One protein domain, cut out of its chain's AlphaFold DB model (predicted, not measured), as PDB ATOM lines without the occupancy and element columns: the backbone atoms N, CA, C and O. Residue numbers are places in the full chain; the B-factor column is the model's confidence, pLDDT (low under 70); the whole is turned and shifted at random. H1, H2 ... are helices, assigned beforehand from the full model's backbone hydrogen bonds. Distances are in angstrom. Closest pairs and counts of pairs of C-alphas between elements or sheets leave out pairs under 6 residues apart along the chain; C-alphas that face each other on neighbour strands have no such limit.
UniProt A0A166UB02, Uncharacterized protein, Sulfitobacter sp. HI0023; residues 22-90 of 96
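What this domain is: This is residues 22 to 90 of the 96 residues of an uncharacterized protein of Sulfitobacter sp. HI0023 (UniProt A0A166UB02). Five short helices make a small cluster: H1 lies near the middle, with H2 crossing it on one side and H5 on the other. H3 comes close to the last residue of H2, Trp 49, and meets H4 steeply, while the link after H4 leads back to H5, which packs on H1. The printed part has 69 residues, with H1 to H5 in that order, no named strand, and the class all helix. It is compact, with a radius of gyration of the C-alphas of 11.7 A and spans of 32 by 26 by 20 A.

Where its parts are: H1, residues 22 to 31, begins at C-alpha 22 (165.945, 148.512, 127.780) and is 14.4 A long. H2, residues 37 to 49, is the longest at 18.5 A. H3 is residues 55 to 63 and H4 is residues 68 to 76. H5, residues 82 to 88, ends at C-alpha 88 (169.464, 152.269, 141.945).

How they stand to each other: H1 is the hub, touching H2, H3 and H5. It touches H2 at a steep tilt of 63 degrees, opposite ways; the closest C-alphas, of Ala 30 and Arg 43, are 4.3 A apart. H1 and H5 touch at a shallow tilt of 34.7 degrees, only just short of steep, with the C-alphas of Leu 28 and Pro 82 closest at 6.2 A. H1 and H3 only just touch, and only at their ends, with 3 pairs of C-alphas within 8 A, the closest being Ile 23 and Cys 61 at 7.5 A. H3 touches H4 at a steep tilt of 69 degrees, only just short of about perpendicular; the C-alphas of Cys 61 and Pro 68 are closest at 5.3 A. H1 and H4 are apart. In H1 to H5 every O i to N i+4 pair is within hydrogen-bond range.

The domain as a whole: The two C-alphas farthest apart, of Arg 37 and Arg 90, are 34.7 A apart. The printed part has no cut, and its four links between helices are tight. Residues 84 to 90, of which 84 to 88 belong to H5, have pLDDT under 70.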
ATOM      1  N   VAL A  22     165.529 149.687 128.570       95.94
ATOM      2  CA  VAL A  22     165.945 148.512 127.780       95.94
ATOM      3  C   VAL A  22     166.578 147.450 128.683       95.94
ATOM      4  O   VAL A  22     166.207 146.278 128.603       95.94
ATOM      5  N   ILE A  23     167.470 147.853 129.593       94.81
ATOM      6  CA  ILE A  23     168.102 146.937 130.560       94.81
ATOM      7  C   ILE A  23     167.044 146.334 131.489       94.81
ATOM      8  O   ILE A  23     167.004 145.117 131.676       94.81
ATOM      9  N   LEU A  24     166.146 147.163 132.031       94.12
ATOM     10  CA  LEU A  24     165.044 146.696 132.870       94.12
ATOM     11  C   LEU A  24     164.161 145.690 132.124       94.12
ATOM     12  O   LEU A  24     163.811 144.649 132.682       94.12
ATOM     13  N   ARG A  25     163.833 145.965 130.855       95.56
ATOM     14  CA  ARG A  25     163.044 145.049 130.031       95.56
ATOM     15  C   ARG A  25     163.751 143.716 129.830       95.56
ATOM     16  O   ARG A  25     163.115 142.683 130.006       95.56
ATOM     17  N   ALA A  26     165.050 143.719 129.533       96.75
ATOM     18  CA  ALA A  26     165.816 142.484 129.412       96.75
ATOM     19  C   ALA A  26     165.774 141.665 130.712       96.75
ATOM     20  O   ALA A  26     165.552 140.456 130.683       96.75
ATOM     21  N   VAL A  27     165.914 142.312 131.871       95.31
ATOM     22  CA  VAL A  27     165.838 141.617 133.164       95.31
ATOM     23  C   VAL A  27     164.440 141.053 133.424       95.31
ATOM     24  O   VAL A  27     164.335 139.911 133.868       95.31
ATOM     25  N   LEU A  28     163.374 141.794 133.110       94.62
ATOM     26  CA  LEU A  28     161.995 141.301 133.212       94.62
ATOM     27  C   LEU A  28     161.751 140.098 132.294       94.62
ATOM     28  O   LEU A  28     161.271 139.062 132.752       94.62
ATOM     29  N   ASP A  29     162.143 140.196 131.024       96.44
ATOM     30  CA  ASP A  29     161.983 139.115 130.050       96.44
ATOM     31  C   ASP A  29     162.762 137.862 130.493       96.44
ATOM     32  O   ASP A  29     162.252 136.744 130.412       96.44
ATOM     33  N   ALA A  30     163.974 138.028 131.033       96.62
ATOM     34  CA  ALA A  30     164.801 136.927 131.529       96.62
ATOM     35  C   ALA A  30     164.186 136.182 132.735       96.62
ATOM     36  O   ALA A  30     164.451 134.980 132.915       96.62
ATOM     37  N   HIS A  31     163.361 136.883 133.522       94.12
ATOM     38  CA  HIS A  31     162.627 136.365 134.679       94.12
ATOM     39  C   HIS A  31     161.183 135.941 134.369       94.12
ATOM     40  O   HIS A  31     160.552 135.346 135.241       94.12
ATOM     41  N   SER A  32     160.652 136.199 133.166       94.06
ATOM     42  CA  SER A  32     159.283 135.794 132.808       94.06
ATOM     43  C   SER A  32     159.070 134.299 133.068       94.06
ATOM     44  O   SER A  32     159.941 133.474 132.784       94.06
ATOM     45  N   THR A  33     157.904 133.925 133.587       95.44
ATOM     46  CA  THR A  33     157.480 132.529 133.796       95.44
ATOM     47  C   THR A  33     156.425 132.088 132.781       95.44
ATOM     48  O   THR A  33     155.881 130.997 132.903       95.44
ATOM     49  N   SER A  34     156.124 132.923 131.786       95.50
ATOM     50  CA  SER A  34     155.104 132.628 130.784       95.50
ATOM     51  C   SER A  34     155.497 131.458 129.884       95.50
ATOM     52  O   SER A  34     156.660 131.286 129.503       95.50
ATOM     53  N   GLU A  35     154.479 130.688 129.502       95.38
ATOM     54  CA  GLU A  35     154.574 129.578 128.556       95.38
ATOM     55  C   GLU A  35     154.108 129.959 127.144       95.38
ATOM     56  O   GLU A  35     154.010 129.111 126.253       95.38
ATOM     57  N   GLN A  36     153.864 131.245 126.891       97.12
ATOM     58  CA  GLN A  36     153.666 131.727 125.528       97.12
ATOM     59  C   GLN A  36     154.971 131.592 124.737       97.12
ATOM     60  O   GLN A  36     156.070 131.844 125.243       97.12
ATOM     61  N   ARG A  37     154.873 131.154 123.478       96.19
ATOM     62  CA  ARG A  37     156.047 130.822 122.660       96.19
ATOM     63  C   ARG A  37     156.977 132.023 122.495       96.19
ATOM     64  O   ARG A  37     158.190 131.885 122.653       96.19
ATOM     65  N   GLU A  38     156.410 133.183 122.202       95.94
ATOM     66  CA  GLU A  38     157.105 134.452 122.008       95.94
ATOM     67  C   GLU A  38     157.862 134.858 123.276       95.94
ATOM     68  O   GLU A  38     159.036 135.225 123.209       95.94
ATOM     69  N   GLU A  39     157.232 134.704 124.441       95.38
ATOM     70  CA  GLU A  39     157.840 135.022 125.733       95.38
ATOM     71  C   GLU A  39     158.977 134.063 126.091       95.38
ATOM     72  O   GLU A  39     160.025 134.507 126.559       95.38
ATOM     73  N   ARG A  40     158.859 132.764 125.783       97.75
ATOM     74  CA  ARG A  40     159.982 131.825 125.948       97.75
ATOM     75  C   ARG A  40     161.182 132.210 125.087       97.75
ATOM     76  O   ARG A  40     162.325 132.114 125.543       97.75
ATOM     77  N   HIS A  41     160.937 132.639 123.847       97.50
ATOM     78  CA  HIS A  41     161.998 133.122 122.966       97.50
ATOM     79  C   HIS A  41     162.630 134.411 123.503       97.50
ATOM     80  O   HIS A  41     163.860 134.500 123.546       97.50
ATOM     81  N   ALA A  42     161.821 135.373 123.954       97.31
ATOM     82  CA  ALA A  42     162.298 136.606 124.575       97.31
ATOM     83  C   ALA A  42     163.151 136.316 125.818       97.31
ATOM     84  O   ALA A  42     164.298 136.753 125.873       97.31
ATOM     85  N   ARG A  43     162.666 135.465 126.729       98.00
ATOM     86  CA  ARG A  43     163.384 135.006 127.926       98.00
ATOM     87  C   ARG A  43     164.752 134.427 127.600       98.00
ATOM     88  O   ARG A  43     165.748 134.812 128.210       98.00
ATOM     89  N   ARG A  44     164.831 133.524 126.616       97.88
ATOM     90  CA  ARG A  44     166.111 132.936 126.191       97.88
ATOM     91  C   ARG A  44     167.068 133.997 125.646       97.88
ATOM     92  O   ARG A  44     168.234 133.994 126.026       97.88
ATOM     93  N   ARG A  45     166.596 134.887 124.765       97.69
ATOM     94  CA  ARG A  45     167.435 135.956 124.196       97.69
ATOM     95  C   ARG A  45     167.925 136.922 125.268       97.69
ATOM     96  O   ARG A  45     169.101 137.252 125.273       97.69
ATOM     97  N   ALA A  46     167.052 137.316 126.188       97.56
ATOM     98  CA  ALA A  46     167.381 138.240 127.259       97.56
ATOM     99  C   ALA A  46     168.451 137.673 128.203       97.56
ATOM    100  O   ALA A  46     169.417 138.364 128.510       97.56
ATOM    101  N   ARG A  47     168.342 136.391 128.589       96.88
ATOM    102  CA  ARG A  47     169.370 135.715 129.400       96.88
ATOM    103  C   ARG A  47     170.740 135.721 128.726       96.88
ATOM    104  O   ARG A  47     171.720 136.007 129.397       96.88
ATOM    105  N   ILE A  48     170.783 135.438 127.421       97.50
ATOM    106  CA  ILE A  48     172.023 135.447 126.629       97.50
ATOM    107  C   ILE A  48     172.590 136.868 126.527       97.50
ATOM    108  O   ILE A  48     173.787 137.062 126.702       97.50
ATOM    109  N   TRP A  49     171.746 137.867 126.264       97.88
ATOM    110  CA  TRP A  49     172.172 139.264 126.152       97.88
ATOM    111  C   TRP A  49     172.770 139.791 127.466       97.88
ATOM    112  O   TRP A  49     173.827 140.416 127.459       97.88
ATOM    113  N   LEU A  50     172.164 139.438 128.605       97.00
ATOM    114  CA  LEU A  50     172.656 139.789 129.942       97.00
ATOM    115  C   LEU A  50     173.980 139.096 130.327       97.00
ATOM    116  O   LEU A  50     174.610 139.504 131.300       97.00
ATOM    117  N   GLU A  51     174.463 138.107 129.560       95.75
ATOM    118  CA  GLU A  51     175.839 137.595 129.707       95.75
ATOM    119  C   GLU A  51     176.899 138.640 129.303       95.75
ATOM    120  O   GLU A  51     178.087 138.441 129.563       95.75
ATOM    121  N   GLY A  52     176.495 139.749 128.671       90.56
ATOM    122  CA  GLY A  52     177.329 140.933 128.454       90.56
ATOM    123  C   GLY A  52     178.487 140.739 127.475       90.56
ATOM    124  O   GLY A  52     179.485 141.457 127.529       90.56
ATOM    125  N   ARG A  53     178.387 139.741 126.588       91.06
ATOM    126  CA  ARG A  53     179.443 139.392 125.619       91.06
ATOM    127  C   ARG A  53     179.370 140.177 124.310       91.06
ATOM    128  O   ARG A  53     180.260 140.035 123.476       91.06
ATOM    129  N   THR A  54     178.314 140.957 124.111       95.00
ATOM    130  CA  THR A  54     178.027 141.642 122.851       95.00
ATOM    131  C   THR A  54     178.275 143.146 122.964       95.00
ATOM    132  O   THR A  54     178.238 143.723 124.050       95.00
ATOM    133  N   GLU A  55     178.575 143.786 121.835       96.50
ATOM    134  CA  GLU A  55     178.909 145.214 121.807       96.50
ATOM    135  C   GLU A  55     177.690 146.109 122.054       96.50
ATOM    136  O   GLU A  55     177.775 147.103 122.770       96.50
ATOM    137  N   ASP A  56     176.526 145.714 121.540       96.94
ATOM    138  CA  ASP A  56     175.261 146.408 121.784       96.94
ATOM    139  C   ASP A  56     174.917 146.463 123.280       96.94
ATOM    140  O   ASP A  56     174.456 147.493 123.757       96.94
ATOM    141  N   PHE A  57     175.211 145.408 124.046       97.38
ATOM    142  CA  PHE A  57     175.044 145.419 125.499       97.38
ATOM    143  C   PHE A  57     175.898 146.504 126.167       97.38
ATOM    144  O   PHE A  57     175.398 147.240 127.019       97.38
ATOM    145  N   ARG A  58     177.172 146.635 125.768       96.50
ATOM    146  CA  ARG A  58     178.075 147.658 126.321       96.50
ATOM    147  C   ARG A  58     177.592 149.061 125.992       96.50
ATOM    148  O   ARG A  58     177.554 149.907 126.880       96.50
ATOM    149  N   ILE A  59     177.176 149.277 124.744       96.94
ATOM    150  CA  ILE A  59     176.622 150.551 124.279       96.94
ATOM    151  C   ILE A  59     175.368 150.906 125.079       96.94
ATOM    152  O   ILE A  59     175.280 152.008 125.612       96.94
ATOM    153  N   VAL A  60     174.423 149.974 125.224       96.38
ATOM    154  CA  VAL A  60     173.191 150.206 125.991       96.38
ATOM    155  C   VAL A  60     173.499 150.517 127.456       96.38
ATOM    156  O   VAL A  60     172.904 151.439 128.003       96.38
ATOM    157  N   CYS A  61     174.440 149.808 128.087       93.81
ATOM    158  CA  CYS A  61     174.857 150.104 129.460       93.81
ATOM    159  C   CYS A  61     175.450 151.511 129.583       93.81
ATOM    160  O   CYS A  61     175.002 152.275 130.435       93.81
ATOM    161  N   ALA A  62     176.378 151.882 128.696       92.12
ATOM    162  CA  ALA A  62     176.992 153.206 128.698       92.12
ATOM    163  C   ALA A  62     175.955 154.322 128.495       92.12
ATOM    164  O   ALA A  62     175.949 155.300 129.239       92.12
ATOM    165  N   LEU A  63     175.037 154.149 127.538       91.25
ATOM    166  CA  LEU A  63     173.961 155.106 127.278       91.25
ATOM    167  C   LEU A  63     172.940 155.179 128.420       91.25
ATOM    168  O   LEU A  63     172.310 156.211 128.602       91.25
ATOM    169  N   ALA A  64     172.784 154.105 129.193       90.06
ATOM    170  CA  ALA A  64     171.951 154.057 130.391       90.06
ATOM    171  C   ALA A  64     172.673 154.542 131.664       90.06
ATOM    172  O   ALA A  64     172.100 154.467 132.750       90.06
ATOM    173  N   GLY A  65     173.930 154.990 131.563       88.38
ATOM    174  CA  GLY A  65     174.726 155.433 132.711       88.38
ATOM    175  C   GLY A  65     175.197 154.302 133.635       88.38
ATOM    176  O   GLY A  65     175.523 154.550 134.796       88.38
ATOM    177  N   PHE A  66     175.234 153.059 133.150       89.06
ATOM    178  CA  PHE A  66     175.734 151.902 133.889       89.06
ATOM    179  C   PHE A  66     177.088 151.425 133.364       89.06
ATOM    180  O   PHE A  66     177.338 151.376 132.161       89.06
ATOM    181  N   ASP A  67     177.930 150.962 134.284       91.56
ATOM    182  CA  ASP A  67     179.091 150.145 133.945       91.56
ATOM    183  C   ASP A  67     178.618 148.763 133.421       91.56
ATOM    184  O   ASP A  67     177.886 148.061 134.137       91.56
ATOM    185  N   PRO A  68     179.005 148.349 132.195       93.31
ATOM    186  CA  PRO A  68     178.656 147.039 131.648       93.31
ATOM    187  C   PRO A  68     179.088 145.865 132.540       93.31
ATOM    188  O   PRO A  68     178.340 144.891 132.670       93.31
ATOM    189  N   ASP A  69     180.260 145.949 133.179       94.00
ATOM    190  CA  ASP A  69     180.771 144.891 134.053       94.00
ATOM    191  C   ASP A  69     179.926 144.791 135.326       94.00
ATOM    192  O   ASP A  69     179.568 143.692 135.755       94.00
ATOM    193  N   PHE A  70     179.496 145.932 135.878       91.94
ATOM    194  CA  PHE A  70     178.591 145.960 137.027       91.94
ATOM    195  C   PHE A  70     177.270 145.229 136.738       91.94
ATOM    196  O   PHE A  70     176.797 144.453 137.579       91.94
ATOM    197  N   ILE A  71     176.671 145.456 135.562       93.06
ATOM    198  CA  ILE A  71     175.414 144.804 135.167       93.06
ATOM    199  C   ILE A  71     175.632 143.315 134.900       93.06
ATOM    200  O   ILE A  71     174.890 142.497 135.450       93.06
ATOM    201  N   ARG A  72     176.659 142.948 134.124       95.25
ATOM    202  CA  ARG A  72     176.986 141.547 133.816       95.25
ATOM    203  C   ARG A  72     177.259 140.743 135.082       95.25
ATOM    204  O   ARG A  72     176.664 139.687 135.286       95.25
ATOM    205  N   ASP A  73     178.138 141.231 135.948       94.00
ATOM    206  CA  ASP A  73     178.528 140.512 137.163       94.00
ATOM    207  C   ASP A  73     177.370 140.475 138.156       94.00
ATOM    208  O   ASP A  73     177.169 139.499 138.883       94.00
ATOM    209  N   GLY A  74     176.569 141.539 138.188       92.69
ATOM    210  CA  GLY A  74     175.326 141.588 138.935       92.69
ATOM    211  C   GLY A  74     174.308 140.550 138.453       92.69
ATOM    212  O   GLY A  74     173.689 139.889 139.283       92.69
ATOM    213  N   TRP A  75     174.170 140.360 137.142       94.44
ATOM    214  CA  TRP A  75     173.342 139.314 136.544       94.44
ATOM    215  C   TRP A  75     173.881 137.912 136.856       94.44
ATOM    216  O   TRP A  75     173.154 137.086 137.403       94.44
ATOM    217  N   ALA A  76     175.170 137.663 136.606       94.25
ATOM    218  CA  ALA A  76     175.811 136.366 136.826       94.25
ATOM    219  C   ALA A  76     175.749 135.903 138.294       94.25
ATOM    220  O   ALA A  76     175.634 134.712 138.570       94.25
ATOM    221  N   SER A  77     175.791 136.846 139.239       93.69
ATOM    222  CA  SER A  77     175.668 136.574 140.680       93.69
ATOM    223  C   SER A  77     174.227 136.593 141.209       93.69
ATOM    224  O   SER A  77     174.027 136.448 142.414       93.69
ATOM    225  N   GLY A  78     173.218 136.817 140.357       91.00
ATOM    226  CA  GLY A  78     171.812 136.927 140.769       91.00
ATOM    227  C   GLY A  78     171.485 138.176 141.599       91.00
ATOM    228  O   GLY A  78     170.428 138.259 142.221       91.00
ATOM    229  N   ARG A  79     172.382 139.170 141.643       87.31
ATOM    230  CA  ARG A  79     172.168 140.431 142.370       87.31
ATOM    231  C   ARG A  79     171.265 141.401 141.621       87.31
ATOM    232  O   ARG A  79     170.665 142.248 142.282       87.31
ATOM    233  N   ILE A  80     171.200 141.317 140.293       84.50
ATOM    234  CA  ILE A  80     170.355 142.171 139.457       84.50
ATOM    235  C   ILE A  80     168.970 141.538 139.317       84.50
ATOM    236  O   ILE A  80     168.806 140.497 138.687       84.50
ATOM    237  N   THR A  81     167.979 142.208 139.897       81.19
ATOM    238  CA  THR A  81     166.553 141.882 139.791       81.19
ATOM    239  C   THR A  81     165.785 143.134 139.350       81.19
ATOM    240  O   THR A  81     166.318 144.247 139.491       81.19
ATOM    241  N   PRO A  82     164.552 143.007 138.824       76.44
ATOM    242  CA  PRO A  82     163.747 144.163 138.419       76.44
ATOM    243  C   PRO A  82     163.593 145.219 139.528       76.44
ATOM    244  O   PRO A  82     163.675 146.424 139.280       76.44
ATOM    245  N   GLU A  83     163.451 144.776 140.777       74.25
ATOM    246  CA  GLU A  83     163.292 145.641 141.951       74.25
ATOM    247  C   GLU A  83     164.587 146.404 142.256       74.25
ATOM    248  O   GLU A  83     164.568 147.568 142.644       74.25
ATOM    249  N   ARG A  84     165.748 145.772 142.060       69.19
ATOM    250  CA  ARG A  84     167.048 146.396 142.349       69.19
ATOM    251  C   ARG A  84     167.496 147.385 141.280       69.19
ATOM    252  O   ARG A  84     168.135 148.380 141.621       69.19
ATOM    253  N   LEU A  85     167.138 147.149 140.019       67.50
ATOM    254  CA  LEU A  85     167.386 148.088 138.919       67.50
ATOM    255  C   LEU A  85     166.561 149.371 139.070       67.50
ATOM    256  O   LEU A  85     167.087 150.467 138.902       67.50
ATOM    257  N   THR A  86     165.302 149.245 139.488       59.03
ATOM    258  CA  THR A  86     164.398 150.388 139.709       59.03
ATOM    259  C   THR A  86     164.724 151.197 140.976       59.03
ATOM    260  O   THR A  86     164.350 152.365 141.084       59.03
ATOM    261  N   LEU A  87     165.458 150.621 141.938       50.66
ATOM    262  CA  LEU A  87     165.905 151.309 143.159       50.66
ATOM    263  C   LEU A  87     167.230 152.075 142.992       50.66
ATOM    264  O   LEU A  87     167.413 153.101 143.649       50.66
ATOM    265  N   LYS A  88     168.148 151.622 142.127       50.47
ATOM    266  CA  LYS A  88     169.464 152.269 141.945       50.47
ATOM    267  C   LYS A  88     169.431 153.546 141.101       50.47
ATOM    268  O   LYS A  88     170.258 154.417 141.346       50.47
ATOM    269  N   GLY A  89     168.435 153.719 140.230       42.81
ATOM    270  CA  GLY A  89     168.176 155.001 139.554       42.81
ATOM    271  C   GLY A  89     167.744 156.137 140.497       42.81
ATOM    272  O   GLY A  89     167.585 157.266 140.058       42.81
ATOM    273  N   ARG A  90     167.554 155.860 141.800       46.00
ATOM    274  CA  ARG A  90     167.128 156.838 142.818       46.00
ATOM    275  C   ARG A  90     168.174 157.143 143.895       46.00
ATOM    276  O   ARG A  90     167.849 157.813 144.867       46.00
TER     277      ARG A  90